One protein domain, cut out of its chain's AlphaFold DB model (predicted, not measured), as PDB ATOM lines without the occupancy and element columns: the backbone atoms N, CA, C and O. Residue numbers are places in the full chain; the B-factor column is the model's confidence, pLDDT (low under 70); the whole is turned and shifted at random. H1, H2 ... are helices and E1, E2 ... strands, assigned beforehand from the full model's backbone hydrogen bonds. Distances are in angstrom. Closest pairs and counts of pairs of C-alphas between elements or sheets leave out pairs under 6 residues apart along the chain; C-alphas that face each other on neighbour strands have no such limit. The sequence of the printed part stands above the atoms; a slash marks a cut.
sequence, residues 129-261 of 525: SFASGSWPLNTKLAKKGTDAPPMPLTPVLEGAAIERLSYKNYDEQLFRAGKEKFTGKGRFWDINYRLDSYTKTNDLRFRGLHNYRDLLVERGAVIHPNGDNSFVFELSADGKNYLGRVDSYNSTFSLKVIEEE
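AT A GLANCE: This is residues 129 to 261 of the 525 residues of the protein "OmpA-like domain-containing protein" of Desulfuromonas sp (UniProt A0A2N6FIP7). A twisted six-strand sheet is folded back on itself: the hairpin of E2 and E3 bends so that its tip comes over E6, E5 and E4, with E7 as the hinge. H1 packs on the other face of E6 and E5, and unnamed residues 129 to 154 loop round to short E1. The 133 printed residues hold E1 E2 E3 H1 E4 E5 E6 E7 in chain order; the sheet, E2 E3 E7 E6 E5 E4, is antiparallel and the class mostly strand. It is compact, radius of gyration of the C-alphas 13.9 A, spanning 35 by 34 by 24 A.

IN THESE COORDINATES: Find C-alpha 160 at (126.952, 162.681, 149.380), where E2, residues 160 to 177, begins; E3, 180 to 195, is 29.2 A long. E4 is 222 to 225, E5 230 to 237 and E6 240 to 249; E7, 252 to 260, ends at (118.700, 138.920, 158.969). H1, 203 to 218, is 22.1 A long; E1 is 155 to 157.

HOW THE PARTS SIT: Look at residue 170, where E2 bends by 121 degrees, and 186, where E3 bends by 111. Between the antiparallel neighbours E2 and E3, N 175 and O 182 are within hydrogen-bond range at 2.8 A; between the antiparallel neighbours E3 and E7, N 191 and O 255 are within hydrogen-bond range at 2.8 A. E4 E5 E6 E7 form a meander, each strand the antiparallel neighbour of the one before: N 245 and O 256 are 2.7 A apart, N 233 and O 244 2.8 A, N 222 and O 234 2.8 A. H1, with every O i to N i+4 pair within hydrogen-bond range, is on the sheet at a height of 7.9 A, over E7 and E6; its closest C-alphas to E6 are Arg 205 and Ser 248, 5.8 A.

THE WHOLE: The printed part has no cut and no long link. Low confidence includes residues 129 to 148 and 195 to 208.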
ATOM      1  N   SER A 129     133.712 154.062 152.580       52.25
ATOM      2  CA  SER A 129     134.143 153.303 153.757       52.25
ATOM      3  C   SER A 129     132.913 152.890 154.558       52.25
ATOM      4  O   SER A 129     131.822 153.426 154.348       52.25
ATOM      5  N   PHE A 130     133.060 151.913 155.450       53.22
ATOM      6  CA  PHE A 130     131.998 151.589 156.397       53.22
ATOM      7  C   PHE A 130     132.017 152.578 157.555       53.22
ATOM      8  O   PHE A 130     133.080 152.946 158.056       53.22
ATOM      9  N   ALA A 131     130.834 153.002 157.986       54.69
ATOM     10  CA  ALA A 131     130.709 153.903 159.116       54.69
ATOM     11  C   ALA A 131     131.224 153.233 160.410       54.69
ATOM     12  O   ALA A 131     130.828 152.117 160.746       54.69
ATOM     13  N   SER A 132     132.101 153.910 161.157       49.12
ATOM     14  CA  SER A 132     132.785 153.372 162.344       49.12
ATOM     15  C   SER A 132     131.915 153.407 163.614       49.12
ATOM     16  O   SER A 132     132.316 153.957 164.639       49.12
ATOM     17  N   GLY A 133     130.699 152.858 163.545       48.00
ATOM     18  CA  GLY A 133     129.780 152.760 164.689       48.00
ATOM     19  C   GLY A 133     128.913 153.999 164.957       48.00
ATOM     20  O   GLY A 133     128.151 154.012 165.920       48.00
ATOM     21  N   SER A 134     128.975 155.024 164.105       54.38
ATOM     22  CA  SER A 134     128.095 156.200 164.142       54.38
ATOM     23  C   SER A 134     127.669 156.601 162.728       54.38
ATOM     24  O   SER A 134     128.378 156.325 161.763       54.38
ATOM     25  N   TRP A 135     126.496 157.222 162.573       59.06
ATOM     26  CA  TRP A 135     126.040 157.695 161.260       59.06
ATOM     27  C   TRP A 135     127.012 158.752 160.690       59.06
ATOM     28  O   TRP A 135     127.444 159.632 161.440       59.06
ATOM     29  N   PRO A 136     127.345 158.718 159.383       56.72
ATOM     30  CA  PRO A 136     128.251 159.690 158.779       56.72
ATOM     31  C   PRO A 136     127.738 161.131 158.939       56.72
ATOM     32  O   PRO A 136     126.556 161.420 158.748       56.72
ATOM     33  N   LEU A 137     128.653 162.043 159.280       47.69
ATOM     34  CA  LEU A 137     128.410 163.379 159.855       47.69
ATOM     35  C   LEU A 137     127.757 164.432 158.929       47.69
ATOM     36  O   LEU A 137     127.773 165.618 159.246       47.69
ATOM     37  N   ASN A 138     127.122 164.041 157.821       52.72
ATOM     38  CA  ASN A 138     126.455 164.969 156.898       52.72
ATOM     39  C   ASN A 138     124.916 164.889 156.989       52.72
ATOM     40  O   ASN A 138     124.203 164.797 155.992       52.72
ATOM     41  N   THR A 139     124.393 164.928 158.219       49.31
ATOM     42  CA  THR A 139     122.974 164.755 158.596       49.31
ATOM     43  C   THR A 139     122.077 165.975 158.348       49.31
ATOM     44  O   THR A 139     120.975 166.068 158.897       49.31
ATOM     45  N   LYS A 140     122.464 166.913 157.474       45.22
ATOM     46  CA  LYS A 140     121.532 167.951 157.004       45.22
ATOM     47  C   LYS A 140     120.562 167.342 155.987       45.22
ATOM     48  O   LYS A 140     120.752 167.562 154.798       45.22
ATOM     49  N   LEU A 141     119.552 166.594 156.465       46.50
ATOM     50  CA  LEU A 141     118.182 166.464 155.908       46.50
ATOM     51  C   LEU A 141     117.371 165.241 156.384       46.50
ATOM     52  O   LEU A 141     116.248 165.071 155.912       46.50
ATOM     53  N   ALA A 142     117.815 164.452 157.369       45.78
ATOM     54  CA  ALA A 142     116.959 163.415 157.962       45.78
ATOM     55  C   ALA A 142     115.835 164.039 158.827       45.78
ATOM     56  O   ALA A 142     115.864 164.000 160.052       45.78
ATOM     57  N   LYS A 143     114.822 164.649 158.194       45.75
ATOM     58  CA  LYS A 143     113.626 165.222 158.845       45.75
ATOM     59  C   LYS A 143     112.600 164.168 159.305       45.75
ATOM     60  O   LYS A 143     111.496 164.531 159.694       45.75
ATOM     61  N   LYS A 144     112.944 162.878 159.290       41.75
ATOM     62  CA  LYS A 144     112.215 161.756 159.911       41.75
ATOM     63  C   LYS A 144     113.192 160.577 159.997       41.75
ATOM     64  O   LYS A 144     113.738 160.212 158.963       41.75
ATOM     65  N   GLY A 145     113.421 160.019 161.189       48.34
ATOM     66  CA  GLY A 145     114.254 158.815 161.373       48.34
ATOM     67  C   GLY A 145     115.387 158.912 162.404       48.34
ATOM     68  O   GLY A 145     116.312 158.111 162.338       48.34
ATOM     69  N   THR A 146     115.339 159.862 163.344       50.28
ATOM     70  CA  THR A 146     116.385 160.097 164.363       50.28
ATOM     71  C   THR A 146     116.606 158.948 165.355       50.28
ATOM     72  O   THR A 146     117.600 158.981 166.072       50.28
ATOM     73  N   ASP A 147     115.747 157.925 165.354       56.72
ATOM     74  CA  ASP A 147     115.796 156.807 166.310       56.72
ATOM     75  C   ASP A 147     116.317 155.497 165.680       56.72
ATOM     76  O   ASP A 147     116.312 154.446 166.319       56.72
ATOM     77  N   ALA A 148     116.753 155.528 164.413       64.25
ATOM     78  CA  ALA A 148     117.269 154.347 163.728       64.25
ATOM     79  C   ALA A 148     118.669 153.957 164.254       64.25
ATOM     80  O   ALA A 148     119.585 154.793 164.220       64.25
ATOM     81  N   PRO A 149     118.884 152.695 164.677       71.50
ATOM     82  CA  PRO A 149     120.204 152.237 165.090       71.50
ATOM     83  C   PRO A 149     121.192 152.319 163.911       71.50
ATOM     84  O   PRO A 149     120.788 152.054 162.771       71.50
ATOM     85  N   PRO A 150     122.473 152.672 164.152       73.62
ATOM     86  CA  PRO A 150     123.504 152.682 163.117       73.62
ATOM     87  C   PRO A 150     123.582 151.333 162.398       73.62
ATOM     88  O   PRO A 150     123.600 150.285 163.043       73.62
ATOM     89  N   MET A 151     123.640 151.359 161.068       77.19
ATOM     90  CA  MET A 151     123.710 150.142 160.262       77.19
ATOM     91  C   MET A 151     125.184 149.824 159.921       77.19
ATOM     92  O   MET A 151     125.842 150.673 159.312       77.19
ATOM     93  N   PRO A 152     125.737 148.646 160.288       72.88
ATOM     94  CA  PRO A 152     127.170 148.339 160.134       72.88
ATOM     95  C   PRO A 152     127.695 148.397 158.697       72.88
ATOM     96  O   PRO A 152     128.852 148.736 158.462       72.88
ATOM     97  N   LEU A 153     126.830 148.117 157.722       82.38
ATOM     98  CA  LEU A 153     127.140 148.185 156.297       82.38
ATOM     99  C   LEU A 153     126.885 149.571 155.677       82.38
ATOM    100  O   LEU A 153     126.895 149.690 154.455       82.38
ATOM    101  N   THR A 154     126.641 150.624 156.470       81.75
ATOM    102  CA  THR A 154     126.348 151.971 155.945       81.75
ATOM    103  C   THR A 154     127.525 152.507 155.127       81.75
ATOM    104  O   THR A 154     128.606 152.688 155.695       81.75
ATOM    105  N   PRO A 155     127.333 152.822 153.832       76.44
ATOM    106  CA  PRO A 155     128.372 153.420 153.016       76.44
ATOM    107  C   PRO A 155     128.569 154.887 153.400       76.44
ATOM    108  O   PRO A 155     127.626 155.681 153.457       76.44
ATOM    109  N   VAL A 156     129.818 155.261 153.636       73.25
ATOM    110  CA  VAL A 156     130.253 156.652 153.753       73.25
ATOM    111  C   VAL A 156     130.678 157.109 152.367       73.25
ATOM    112  O   VAL A 156     131.772 156.783 151.925       73.25
ATOM    113  N   LEU A 157     129.795 157.828 151.678       70.62
ATOM    114  CA  LEU A 157     130.051 158.380 150.348       70.62
ATOM    115  C   LEU A 157     130.540 159.829 150.483       70.62
ATOM    116  O   LEU A 157     129.783 160.697 150.930       70.62
ATOM    117  N   GLU A 158     131.789 160.104 150.108       63.91
ATOM    118  CA  GLU A 158     132.342 161.465 150.139       63.91
ATOM    119  C   GLU A 158     131.547 162.391 149.195       63.91
ATOM    120  O   GLU A 158     131.216 162.023 148.072       63.91
ATOM    121  N   GLY A 159     131.149 163.581 149.658       63.97
ATOM    122  CA  GLY A 159     130.318 164.506 148.864       63.97
ATOM    123  C   GLY A 159     128.835 164.119 148.711       63.97
ATOM    124  O   GLY A 159     128.078 164.846 148.067       63.97
ATOM    125  N   ALA A 160     128.372 163.027 149.328       70.31
ATOM    126  CA  ALA A 160     126.952 162.681 149.380       70.31
ATOM    127  C   ALA A 160     126.368 162.879 150.785       70.31
ATOM    128  O   ALA A 160     127.050 162.732 151.801       70.31
ATOM    129  N   ALA A 161     125.071 163.177 150.849       70.69
ATOM    130  CA  ALA A 161     124.334 163.263 152.106       70.69
ATOM    131  C   ALA A 161     123.168 162.271 152.116       70.69
ATOM    132  O   ALA A 161     122.511 162.072 151.090       70.69
ATOM    133  N   ILE A 162     122.883 161.684 153.282       77.06
ATOM    134  CA  ILE A 162     121.677 160.871 153.481       77.06
ATOM    135  C   ILE A 162     120.468 161.808 153.407       77.06
ATOM    136  O   ILE A 162     120.285 162.687 154.246       77.06
ATOM    137  N   GLU A 163     119.644 161.618 152.382       76.25
ATOM    138  CA  GLU A 163     118.417 162.380 152.160       76.25
ATOM    139  C   GLU A 163     117.226 161.733 152.867       76.25
ATOM    140  O   GLU A 163     116.373 162.426 153.421       76.25
ATOM    141  N   ARG A 164     117.178 160.397 152.878       77.56
ATOM    142  CA  ARG A 164     116.107 159.633 153.516       77.56
ATOM    143  C   ARG A 164     116.677 158.410 154.211       77.56
ATOM    144  O   ARG A 164     117.375 157.613 153.591       77.56
ATOM    145  N   LEU A 165     116.301 158.250 155.471       81.31
ATOM    146  CA  LEU A 165     116.576 157.073 156.276       81.31
ATOM    147  C   LEU A 165     115.248 156.562 156.831       81.31
ATOM    148  O   LEU A 165     114.525 157.302 157.492       81.31
ATOM    149  N   SER A 166     114.928 155.309 156.541       78.62
ATOM    150  CA  SER A 166     113.815 154.597 157.156       78.62
ATOM    151  C   SER A 166     114.341 153.331 157.808       78.62
ATOM    152  O   SER A 166     115.201 152.655 157.247       78.62
ATOM    153  N   TYR A 167     113.788 153.007 158.969       78.19
ATOM    154  CA  TYR A 167     114.133 151.815 159.723       78.19
ATOM    155  C   TYR A 167     112.866 151.120 160.213       78.19
ATOM    156  O   TYR A 167     111.912 151.783 160.627       78.19
ATOM    157  N   LYS A 168     112.864 149.790 160.162       71.00
ATOM    158  CA  LYS A 168     111.845 148.937 160.770       71.00
ATOM    159  C   LYS A 168     112.535 147.864 161.604       71.00
ATOM    160  O   LYS A 168     113.453 147.208 161.120       71.00
ATOM    161  N   ASN A 169     112.050 147.663 162.830       61.28
ATOM    162  CA  ASN A 169     112.530 146.592 163.711       61.28
ATOM    163  C   ASN A 169     112.288 145.192 163.123       61.28
ATOM    164  O   ASN A 169     113.030 144.279 163.440       61.28
ATOM    165  N   TYR A 170     111.279 145.026 162.269       68.69
ATOM    166  CA  TYR A 170     111.026 143.779 161.558       68.69
ATOM    167  C   TYR A 170     110.308 144.076 160.238       68.69
ATOM    168  O   TYR A 170     109.372 144.879 160.209       68.69
ATOM    169  N   ASP A 171     110.756 143.464 159.145       68.31
ATOM    170  CA  ASP A 171     110.130 143.543 157.825       68.31
ATOM    171  C   ASP A 171     110.514 142.323 156.979       68.31
ATOM    172  O   ASP A 171     111.583 141.741 157.166       68.31
ATOM    173  N   GLU A 172     109.670 141.964 156.015       77.81
ATOM    174  CA  GLU A 172     109.989 140.984 154.972       77.81
ATOM    175  C   GLU A 172     110.207 141.728 153.653       77.81
ATOM    176  O   GLU A 172     109.328 142.459 153.193       77.81
ATOM    177  N   GLN A 173     111.377 141.556 153.033       88.19
ATOM    178  CA  GLN A 173     111.683 142.176 151.742       88.19
ATOM    179  C   GLN A 173     112.029 141.131 150.700       88.19
ATOM    180  O   GLN A 173     112.811 140.215 150.935       88.19
ATOM    181  N   LEU A 174     111.472 141.336 149.509       89.06
ATOM    182  CA  LEU A 174     111.804 140.592 148.307       89.06
ATOM    183  C   LEU A 174     112.679 141.466 147.406       89.06
ATOM    184  O   LEU A 174     112.200 142.429 146.801       89.06
ATOM    185  N   PHE A 175     113.937 141.083 147.244       92.56
ATOM    186  CA  PHE A 175     114.832 141.636 146.239       92.56
ATOM    187  C   PHE A 175     114.864 140.753 144.991       92.56
ATOM    188  O   PHE A 175     114.556 139.560 145.024       92.56
ATOM    189  N   ARG A 176     115.208 141.354 143.848       88.94
ATOM    190  CA  ARG A 176     115.302 140.646 142.565       88.94
ATOM    191  C   ARG A 176     116.597 140.978 141.845       88.94
ATOM    192  O   ARG A 176     116.905 142.156 141.674       88.94
ATOM    193  N   ALA A 177     117.289 139.956 141.359       87.88
ATOM    194  CA  ALA A 177     118.380 140.105 140.404       87.88
ATOM    195  C   ALA A 177     118.002 139.370 139.113       87.88
ATOM    196  O   ALA A 177     117.978 138.144 139.048       87.88
ATOM    197  N   GLY A 178     117.584 140.119 138.089       84.81
ATOM    198  CA  GLY A 178     116.992 139.532 136.888       84.81
ATOM    199  C   GLY A 178     115.736 138.706 137.205       84.81
ATOM    200  O   GLY A 178     114.712 139.254 137.617       84.81
ATOM    201  N   LYS A 179     115.803 137.387 136.976       80.56
ATOM    202  CA  LYS A 179     114.711 136.438 137.272       80.56
ATOM    203  C   LYS A 179     114.784 135.851 138.685       80.56
ATOM    204  O   LYS A 179     113.793 135.288 139.148       80.56
ATOM    205  N   GLU A 180     115.930 135.972 139.345       80.44
ATOM    206  CA  GLU A 180     116.163 135.423 140.676       80.44
ATOM    207  C   GLU A 180     115.504 136.298 141.740       80.44
ATOM    208  O   GLU A 180     115.377 137.519 141.597       80.44
ATOM    209  N   LYS A 181     115.034 135.642 142.796       87.25
ATOM    210  CA  LYS A 181     114.271 136.232 143.892       87.25
ATOM    211  C   LYS A 181     114.984 135.906 145.193       87.25
ATOM    212  O   LYS A 181     115.233 134.738 145.460       87.25
ATOM    213  N   PHE A 182     115.231 136.932 145.992       87.75
ATOM    214  CA  PHE A 182     115.891 136.829 147.285       87.75
ATOM    215  C   PHE A 182     114.950 137.413 148.324       87.75
ATOM    216  O   PHE A 182     114.586 138.585 148.220       87.75
ATOM    217  N   THR A 183     114.520 136.602 149.280       83.69
ATOM    218  CA  THR A 183     113.621 137.046 150.344       83.69
ATOM    219  C   THR A 183     114.372 137.002 151.658       83.69
ATOM    220  O   THR A 183     114.832 135.935 152.044       83.69
ATOM    221  N   GLY A 184     114.453 138.143 152.334       80.62
ATOM    222  CA  GLY A 184     115.008 138.253 153.681       80.62
ATOM    223  C   GLY A 184     113.932 138.719 154.652       80.62
ATOM    224  O   GLY A 184     112.970 139.386 154.250       80.62
ATOM    225  N   LYS A 185     114.097 138.384 155.930       78.62
ATOM    226  CA  LYS A 185     113.248 138.868 157.027       78.62
ATOM    227  C   LYS A 185     114.128 139.315 158.184       78.62
ATOM    228  O   LYS A 185     115.120 138.655 158.473       78.62
ATOM    229  N   GLY A 186     113.774 140.419 158.827       74.06
ATOM    230  CA  GLY A 186     114.512 140.920 159.986       74.06
ATOM    231  C   GLY A 186     114.504 142.438 160.071       74.06
ATOM    232  O   GLY A 186     113.603 143.100 159.549       74.06
ATOM    233  N   ARG A 187     115.520 142.999 160.725       81.69
ATOM    234  CA  ARG A 187     115.678 144.450 160.852       81.69
ATOM    235  C   ARG A 187     116.003 145.047 159.497       81.69
ATOM    236  O   ARG A 187     116.933 144.611 158.823       81.69
ATOM    237  N   PHE A 188     115.239 146.056 159.102       87.88
ATOM    238  CA  PHE A 188     115.306 146.607 157.758       87.88
ATOM    239  C   PHE A 188     115.685 148.084 157.771       87.88
ATOM    240  O   PHE A 188     115.031 148.897 158.429       87.88
ATOM    241  N   TRP A 189     116.698 148.434 156.980       89.50
ATOM    242  CA  TRP A 189     117.105 149.807 156.701       89.50
ATOM    243  C   TRP A 189     116.897 150.123 155.218       89.50
ATOM    244  O   TRP A 189     117.346 149.382 154.345       89.50
ATOM    245  N   ASP A 190     116.259 151.259 154.934       89.25
ATOM    246  CA  ASP A 190     116.174 151.873 153.602       89.25
ATOM    247  C   ASP A 190     116.862 153.241 153.664       89.25
ATOM    248  O   ASP A 190     116.335 154.204 154.234       89.25
ATOM    249  N   ILE A 191     118.068 153.303 153.105       86.25
ATOM    250  CA  ILE A 191     118.957 154.460 153.136       86.25
ATOM    251  C   ILE A 191     119.061 155.011 151.721       86.25
ATOM    252  O   ILE A 191     119.429 154.298 150.793       86.25
ATOM    253  N   ASN A 192     118.751 156.290 151.541       85.44
ATOM    254  CA  ASN A 192     118.863 156.965 150.253       85.44
ATOM    255  C   ASN A 192     119.760 158.180 150.404       85.44
ATOM    256  O   ASN A 192     119.554 159.022 151.281       85.44
ATOM    257  N   TYR A 193     120.731 158.269 149.511       80.12
ATOM    258  CA  TYR A 193     121.693 159.343 149.424       80.12
ATOM    259  C   TYR A 193     121.336 160.230 148.244       80.12
ATOM    260  O   TYR A 193     121.051 159.739 147.147       80.12
ATOM    261  N   ARG A 194     121.419 161.537 148.472       74.06
ATOM    262  CA  ARG A 194     121.407 162.531 147.409       74.06
ATOM    263  C   ARG A 194     122.843 162.909 147.095       74.06
ATOM    264  O   ARG A 194     123.568 163.405 147.960       74.06
ATOM    265  N   LEU A 195     123.223 162.663 145.852       68.06
ATOM    266  CA  LEU A 195     124.504 163.067 145.292       68.06
ATOM    267  C   LEU A 195     124.424 164.571 144.952       68.06
ATOM    268  O   LEU A 195     123.416 165.029 144.402       68.06
ATOM    269  N   ASP A 196     125.419 165.367 145.353       58.53
ATOM    270  CA  ASP A 196     125.425 166.817 145.117       58.53
ATOM    271  C   ASP A 196     125.548 167.188 143.617       58.53
ATOM    272  O   ASP A 196     125.756 166.352 142.739       58.53
ATOM    273  N   SER A 197     125.420 168.471 143.273       46.81
ATOM    274  CA  SER A 197     125.458 168.905 141.871       46.81
ATOM    275  C   SER A 197     126.818 168.785 141.168       46.81
ATOM    276  O   SER A 197     126.818 168.727 139.940       46.81
ATOM    277  N   TYR A 198     127.937 168.750 141.901       42.62
ATOM    278  CA  TYR A 198     129.277 168.503 141.342       42.62
ATOM    279  C   TYR A 198     129.459 167.024 140.966       42.62
ATOM    280  O   TYR A 198     130.208 166.697 140.049       42.62
ATOM    281  N   THR A 199     128.687 166.145 141.606       46.44
ATOM    282  CA  THR A 199     128.655 164.691 141.391       46.44
ATOM    283  C   THR A 199     127.616 164.207 140.363       46.44
ATOM    284  O   THR A 199     127.399 163.008 140.200       46.44
ATOM    285  N   LYS A 200     126.978 165.128 139.620       44.88
ATOM    286  CA  LYS A 200     125.986 164.823 138.561       44.88
ATOM    287  C   LYS A 200     126.562 164.133 137.322       44.88
ATOM    288  O   LYS A 200     125.806 163.726 136.439       44.88
ATOM    289  N   THR A 201     127.880 164.033 137.219       46.88
ATOM    290  CA  THR A 201     128.549 163.270 136.173       46.88
ATOM    291  C   THR A 201     128.302 161.776 136.393       46.88
ATOM    292  O   THR A 201     128.276 161.293 137.521       46.88
ATOM    293  N   ASN A 202     128.102 161.021 135.307       47.84
ATOM    294  CA  ASN A 202     127.825 159.577 135.334       47.84
ATOM    295  C   ASN A 202     128.816 158.764 136.195       47.84
ATOM    296  O   ASN A 202     128.494 157.648 136.598       47.84
ATOM    297  N   ASP A 203     129.982 159.344 136.463       51.56
ATOM    298  CA  ASP A 203     131.144 158.779 137.122       51.56
ATOM    299  C   ASP A 203     130.904 158.326 138.573       51.56
ATOM    300  O   ASP A 203     131.208 157.189 138.926       51.56
ATOM    301  N   LEU A 204     130.251 159.130 139.419       52.12
ATOM    302  CA  LEU A 204     130.078 158.760 140.833       52.12
ATOM    303  C   LEU A 204     129.002 157.703 141.089       52.12
ATOM    304  O   LEU A 204     129.040 157.017 142.109       52.12
ATOM    305  N   ARG A 205     128.102 157.499 140.127       57.22
ATOM    306  CA  ARG A 205     127.111 156.411 140.153       57.22
ATOM    307  C   ARG A 205     127.789 155.059 139.999       57.22
ATOM    308  O   ARG A 205     127.565 154.156 140.797       57.22
ATOM    309  N   PHE A 206     128.662 154.955 138.998       59.59
ATOM    310  CA  PHE A 206     129.440 153.751 138.752       59.59
ATOM    311  C   PHE A 206     130.492 153.561 139.840       59.59
ATOM    312  O   PHE A 206     130.574 152.479 140.408       59.59
ATOM    313  N   ARG A 207     131.232 154.610 140.212       64.69
ATOM    314  CA  ARG A 207     132.266 154.523 141.253       64.69
ATOM    315  C   ARG A 207     131.696 154.169 142.620       64.69
ATOM    316  O   ARG A 207     132.208 153.259 143.253       64.69
ATOM    317  N   GLY A 208     130.624 154.825 143.070       68.25
ATOM    318  CA  GLY A 208     130.005 154.516 144.363       68.25
ATOM    319  C   GLY A 208     129.455 153.089 144.415       68.25
ATOM    320  O   GLY A 208     129.696 152.369 145.382       68.25
ATOM    321  N   LEU A 209     128.770 152.653 143.352       75.25
ATOM    322  CA  LEU A 209     128.227 151.298 143.241       75.25
ATOM    323  C   LEU A 209     129.333 150.232 143.178       75.25
ATOM    324  O   LEU A 209     129.253 149.239 143.898       75.25
ATOM    325  N   HIS A 210     130.363 150.433 142.351       70.88
ATOM    326  CA  HIS A 210     131.467 149.485 142.185       70.88
ATOM    327  C   HIS A 210     132.373 149.431 143.415       70.88
ATOM    328  O   HIS A 210     132.639 148.339 143.902       70.88
ATOM    329  N   ASN A 211     132.748 150.574 143.992       73.38
ATOM    330  CA  ASN A 211     133.573 150.598 145.200       73.38
ATOM    331  C   ASN A 211     132.850 149.934 146.376       73.38
ATOM    332  O   ASN A 211     133.448 149.154 147.108       73.38
ATOM    333  N   TYR A 212     131.551 150.204 146.554       80.56
ATOM    334  CA  TYR A 212     130.785 149.559 147.620       80.56
ATOM    335  C   TYR A 212     130.619 148.054 147.387       80.56
ATOM    336  O   TYR A 212     130.726 147.271 148.327       80.56
ATOM    337  N   ARG A 213     130.417 147.628 146.134       82.00
ATOM    338  CA  ARG A 213     130.441 146.209 145.760       82.00
ATOM    339  C   ARG A 213     131.774 145.563 146.134       82.00
ATOM    340  O   ARG A 213     131.763 144.496 146.734       82.00
ATOM    341  N   ASP A 214     132.895 146.186 145.786       75.94
ATOM    342  CA  ASP A 214     134.223 145.612 146.010       75.94
ATOM    343  C   ASP A 214     134.513 145.484 147.514       75.94
ATOM    344  O   ASP A 214     134.939 144.425 147.966       75.94
ATOM    345  N   LEU A 215     134.114 146.476 148.316       78.81
ATOM    346  CA  LEU A 215     134.161 146.413 149.782       78.81
ATOM    347  C   LEU A 215     133.299 145.298 150.393       78.81
ATOM    348  O   LEU A 215     133.655 144.734 151.432       78.81
ATOM    349  N   LEU A 216     132.140 145.006 149.794       83.50
ATOM    350  CA  LEU A 216     131.294 143.883 150.201       83.50
ATOM    351  C   LEU A 216     131.953 142.548 149.827       83.50
ATOM    352  O   LEU A 216     131.981 141.634 150.648       83.50
ATOM    353  N   VAL A 217     132.528 142.441 148.626       77.06
ATOM    354  CA  VAL A 217     133.246 141.242 148.161       77.06
ATOM    355  C   VAL A 217     134.477 140.957 149.024       77.06
ATOM    356  O   VAL A 217     134.696 139.809 149.397       77.06
ATOM    357  N   GLU A 218     135.237 141.982 149.416       76.06
ATOM    358  CA  GLU A 218     136.359 141.857 150.360       76.06
ATOM    359  C   GLU A 218     135.923 141.315 151.730       76.06
ATOM    360  O   GLU A 218     136.697 140.640 152.407       76.06
ATOM    361  N   ARG A 219     134.670 141.564 152.127       77.69
ATOM    362  CA  ARG A 219     134.049 140.989 153.332       77.69
ATOM    363  C   ARG A 219     133.431 139.606 153.108       77.69
ATOM    364  O   ARG A 219     132.849 139.057 154.036       77.69
ATOM    365  N   GLY A 220     133.557 139.036 151.911       81.38
ATOM    366  CA  GLY A 220     133.023 137.718 151.570       81.38
ATOM    367  C   GLY A 220     131.580 137.727 151.063       81.38
ATOM    368  O   GLY A 220     130.939 136.678 151.066       81.38
ATOM    369  N   ALA A 221     131.048 138.874 150.628       85.69
ATOM    370  CA  ALA A 221     129.695 138.930 150.085       85.69
ATOM    371  C   ALA A 221     129.577 138.201 148.737       85.69
ATOM    372  O   ALA A 221     130.415 138.354 147.843       85.69
ATOM    373  N   VAL A 222     128.469 137.489 148.553       87.81
ATOM    374  CA  VAL A 222     128.035 136.965 147.255       87.81
ATOM    375  C   VAL A 222     127.209 138.042 146.557       87.81
ATOM    376  O   VAL A 222     126.225 138.528 147.109       87.81
ATOM    377  N   ILE A 223     127.610 138.432 145.343       86.75
ATOM    378  CA  ILE A 223     126.956 139.496 144.568       86.75
ATOM    379  C   ILE A 223     126.127 138.898 143.432       86.75
ATOM    380  O   ILE A 223     126.658 138.167 142.594       86.75
ATOM    381  N   HIS A 224     124.863 139.317 143.353       88.75
ATOM    382  CA  HIS A 224     123.868 138.962 142.339       88.75
ATOM    383  C   HIS A 224     123.534 140.185 141.472       88.75
ATOM    384  O   HIS A 224     122.739 141.050 141.858       88.75
ATOM    385  N   PRO A 225     124.169 140.319 140.298       83.44
ATOM    386  CA  PRO A 225     124.083 141.513 139.463       83.44
ATOM    387  C   PRO A 225     122.697 141.675 138.833       83.44
ATOM    388  O   PRO A 225     122.098 140.718 138.349       83.44
ATOM    389  N   ASN A 226     122.195 142.908 138.781       83.75
ATOM    390  CA  ASN A 226     120.882 143.236 138.237       83.75
ATOM    391  C   ASN A 226     120.980 144.396 137.234       83.75
ATOM    392  O   ASN A 226     120.506 145.508 137.474       83.75
ATOM    393  N   GLY A 227     121.616 144.125 136.095       75.75
ATOM    394  CA  GLY A 227     122.003 145.158 135.133       75.75
ATOM    395  C   GLY A 227     123.242 145.932 135.592       75.75
ATOM    396  O   GLY A 227     123.973 145.484 136.469       75.75
ATOM    397  N   ASP A 228     123.487 147.091 134.981       70.50
ATOM    398  CA  ASP A 228     124.726 147.855 135.206       70.50
ATOM    399  C   ASP A 228     124.676 148.762 136.449       70.50
ATOM    400  O   ASP A 228     125.707 149.232 136.917       70.50
ATOM    401  N   ASN A 229     123.477 148.984 136.991       78.25
ATOM    402  CA  ASN A 229     123.190 150.037 137.967       78.25
ATOM    403  C   ASN A 229     122.632 149.504 139.297       78.25
ATOM    404  O   ASN A 229     122.165 150.275 140.136       78.25
ATOM    405  N   SER A 230     122.599 148.184 139.471       87.44
ATOM    406  CA  SER A 230     121.966 147.554 140.622       87.44
ATOM    407  C   SER A 230     122.525 146.160 140.862       87.44
ATOM    408  O   SER A 230     122.845 145.438 139.915       87.44
ATOM    409  N   PHE A 231     122.606 145.761 142.125       89.56
ATOM    410  CA  PHE A 231     122.897 144.388 142.514       89.56
ATOM    411  C   PHE A 231     122.218 144.041 143.838       89.56
ATOM    412  O   PHE A 231     121.921 144.912 144.658       89.56
ATOM    413  N   VAL A 232     121.967 142.751 144.029       94.38
ATOM    414  CA  VAL A 232     121.608 142.155 145.318       94.38
ATOM    415  C   VAL A 232     122.870 141.523 145.904       94.38
ATOM    416  O   VAL A 232     123.738 141.086 145.151       94.38
ATOM    417  N   PHE A 233     123.016 141.519 147.223       93.50
ATOM    418  CA  PHE A 233     124.134 140.878 147.900       93.50
ATOM    419  C   PHE A 233     123.665 140.071 149.108       93.50
ATOM    420  O   PHE A 233     122.729 140.475 149.798       93.50
ATOM    421  N   GLU A 234     124.364 138.973 149.363       91.69
ATOM    422  CA  GLU A 234     124.280 138.173 150.585       91.69
ATOM    423  C   GLU A 234     125.636 138.251 151.291       91.69
ATOM    424  O   GLU A 234     126.671 138.066 150.651       91.69
ATOM    425  N   LEU A 235     125.659 138.554 152.587       90.31
ATOM    426  CA  LEU A 235     126.891 138.687 153.364       90.31
ATOM    427  C   LEU A 235     126.711 138.105 154.768       90.31
ATOM    428  O   LEU A 235     125.830 138.537 155.501       90.31
ATOM    429  N   SER A 236     127.608 137.206 155.167       84.56
ATOM    430  CA  SER A 236     127.738 136.746 156.553       84.56
ATOM    431  C   SER A 236     128.962 137.404 157.189       84.56
ATOM    432  O   SER A 236     130.093 137.089 156.825       84.56
ATOM    433  N   ALA A 237     128.749 138.328 158.127       78.31
ATOM    434  CA  ALA A 237     129.812 139.064 158.811       78.31
ATOM    435  C   ALA A 237     129.449 139.299 160.283       78.31
ATOM    436  O   ALA A 237     128.286 139.524 160.609       78.31
ATOM    437  N   ASP A 238     130.438 139.231 161.178       75.06
ATOM    438  CA  ASP A 238     130.279 139.501 162.618       75.06
ATOM    439  C   ASP A 238     129.156 138.688 163.303       75.06
ATOM    440  O   ASP A 238     128.453 139.175 164.189       75.06
ATOM    441  N   GLY A 239     128.971 137.433 162.876       69.44
ATOM    442  CA  GLY A 239     127.936 136.534 163.404       69.44
ATOM    443  C   GLY A 239     126.513 136.859 162.940       69.44
ATOM    444  O   GLY A 239     125.556 136.332 163.503       69.44
ATOM    445  N   LYS A 240     126.365 137.721 161.931       80.50
ATOM    446  CA  LYS A 240     125.085 138.163 161.374       80.50
ATOM    447  C   LYS A 240     125.036 137.906 159.876       80.50
ATOM    448  O   LYS A 240     126.065 137.949 159.201       80.50
ATOM    449  N   ASN A 241     123.831 137.678 159.369       85.75
ATOM    450  CA  ASN A 241     123.586 137.567 157.940       85.75
ATOM    451  C   ASN A 241     122.906 138.838 157.444       85.75
ATOM    452  O   ASN A 241     122.091 139.449 158.136       85.75
ATOM    453  N   TYR A 242     123.275 139.253 156.244       91.81
ATOM    454  CA  TYR A 242     122.756 140.442 155.606       91.81
ATOM    455  C   TYR A 242     122.316 140.089 154.200       91.81
ATOM    456  O   TYR A 242     123.116 139.610 153.397       91.81
ATOM    457  N   LEU A 243     121.064 140.406 153.894       94.19
ATOM    458  CA  LEU A 243     120.554 140.411 152.537       94.19
ATOM    459  C   LEU A 243     120.258 141.854 152.155       94.19
ATOM    460  O   LEU A 243     119.439 142.524 152.786       94.19
ATOM    461  N   GLY A 244     120.896 142.350 151.105       94.69
ATOM    462  CA  GLY A 244     120.709 143.730 150.697       94.69
ATOM    463  C   GLY A 244     120.650 143.926 149.201       94.69
ATOM    464  O   GLY A 244     121.004 143.073 148.396       94.69
ATOM    465  N   ARG A 245     120.177 145.103 148.827       94.81
ATOM    466  CA  ARG A 245     120.124 145.590 147.464       94.81
ATOM    467  C   ARG A 245     120.684 146.994 147.419       94.81
ATOM    468  O   ARG A 245     120.315 147.856 148.220       94.81
ATOM    469  N   VAL A 246     121.526 147.212 146.424       91.88
ATOM    470  CA  VAL A 246     122.070 148.519 146.099       91.88
ATOM    471  C   VAL A 246     121.542 148.913 144.736       91.88
ATOM    472  O   VAL A 246     121.622 148.137 143.784       91.88
ATOM    473  N   ASP A 247     120.997 150.117 144.643       88.50
ATOM    474  CA  ASP A 247     120.596 150.727 143.383       88.50
ATOM    475  C   ASP A 247     121.281 152.084 143.250       88.50
ATOM    476  O   ASP A 247     121.313 152.881 144.188       88.50
ATOM    477  N   SER A 248     121.797 152.369 142.060       81.19
ATOM    478  CA  SER A 248     122.253 153.701 141.693       81.19
ATOM    479  C   SER A 248     121.517 154.149 140.440       81.19
ATOM    480  O   SER A 248     121.718 153.608 139.357       81.19
ATOM    481  N   TYR A 249     120.628 155.130 140.576       72.19
ATOM    482  CA  TYR A 249     119.852 155.643 139.452       72.19
ATOM    483  C   TYR A 249     119.843 157.168 139.467       72.19
ATOM    484  O   TYR A 249     119.569 157.791 140.488       72.19
ATOM    485  N   ASN A 250     120.113 157.801 138.324       68.50
ATOM    486  CA  ASN A 250     120.203 159.261 138.216       68.50
ATOM    487  C   ASN A 250     121.114 159.886 139.292       68.50
ATOM    488  O   ASN A 250     122.312 159.651 139.268       68.50
ATOM    489  N   SER A 251     120.576 160.692 140.207       66.56
ATOM    490  CA  SER A 251     121.339 161.370 141.268       66.56
ATOM    491  C   SER A 251     121.138 160.722 142.642       66.56
ATOM    492  O   SER A 251     121.406 161.361 143.660       66.56
ATOM    493  N   THR A 252     120.639 159.482 142.678       70.69
ATOM    494  CA  THR A 252     120.390 158.749 143.917       70.69
ATOM    495  C   THR A 252     121.249 157.493 143.998       70.69
ATOM    496  O   THR A 252     121.442 156.760 143.025       70.69
ATOM    497  N   PHE A 253     121.761 157.250 145.197       82.25
ATOM    498  CA  PHE A 253     122.316 155.968 145.606       82.25
ATOM    499  C   PHE A 253     121.433 155.462 146.742       82.25
ATOM    500  O   PHE A 253     121.238 156.177 147.726       82.25
ATOM    501  N   SER A 254     120.860 154.272 146.608       87.44
ATOM    502  CA  SER A 254     120.013 153.683 147.641       87.44
ATOM    503  C   SER A 254     120.538 152.331 148.077       87.44
ATOM    504  O   SER A 254     120.832 151.473 147.246       87.44
ATOM    505  N   LEU A 255     120.582 152.143 149.387       91.25
ATOM    506  CA  LEU A 255     120.894 150.891 150.041       91.25
ATOM    507  C   LEU A 255     119.675 150.441 150.832       91.25
ATOM    508  O   LEU A 255     119.252 151.100 151.782       91.25
ATOM    509  N   LYS A 256     119.135 149.297 150.436       93.38
ATOM    510  CA  LYS A 256     118.131 148.565 151.194       93.38
ATOM    511  C   LYS A 256     118.806 147.345 151.768       93.38
ATOM    512  O   LYS A 256     119.345 146.553 151.006       93.38
ATOM    513  N   VAL A 257     118.796 147.184 153.079       93.88
ATOM    514  CA  VAL A 257     119.428 146.028 153.707       93.88
ATOM    515  C   VAL A 257     118.537 145.477 154.795       93.88
ATOM    516  O   VAL A 257     117.969 146.220 155.597       93.88
ATOM    517  N   ILE A 258     118.418 144.162 154.787       90.88
ATOM    518  CA  ILE A 258     117.942 143.375 155.901       90.88
ATOM    519  C   ILE A 258     119.188 142.874 156.617       90.88
ATOM    520  O   ILE A 258     119.988 142.153 156.027       90.88
ATOM    521  N   GLU A 259     119.365 143.281 157.873       89.38
ATOM    522  CA  GLU A 259     120.081 142.409 158.797       89.38
ATOM    523  C   GLU A 259     119.098 141.300 159.104       89.38
ATOM    524  O   GLU A 259     118.049 141.535 159.717       89.38
ATOM    525  N   GLU A 260     119.418 140.117 158.611       77.69
ATOM    526  CA  GLU A 260     118.700 138.920 158.969       77.69
ATOM    527  C   GLU A 260     119.040 138.701 160.439       77.69
ATOM    528  O   GLU A 260     120.049 138.093 160.804       77.69
ATOM    529  N   GLU A 261     118.207 139.286 161.308       57.31
ATOM    530  CA  GLU A 261     117.976 138.703 162.616       57.31
ATOM    531  C   GLU A 261     117.718 137.257 162.310       57.31
ATOM    532  O   GLU A 261     116.813 136.986 161.516       57.31
TER     533      GLU A 261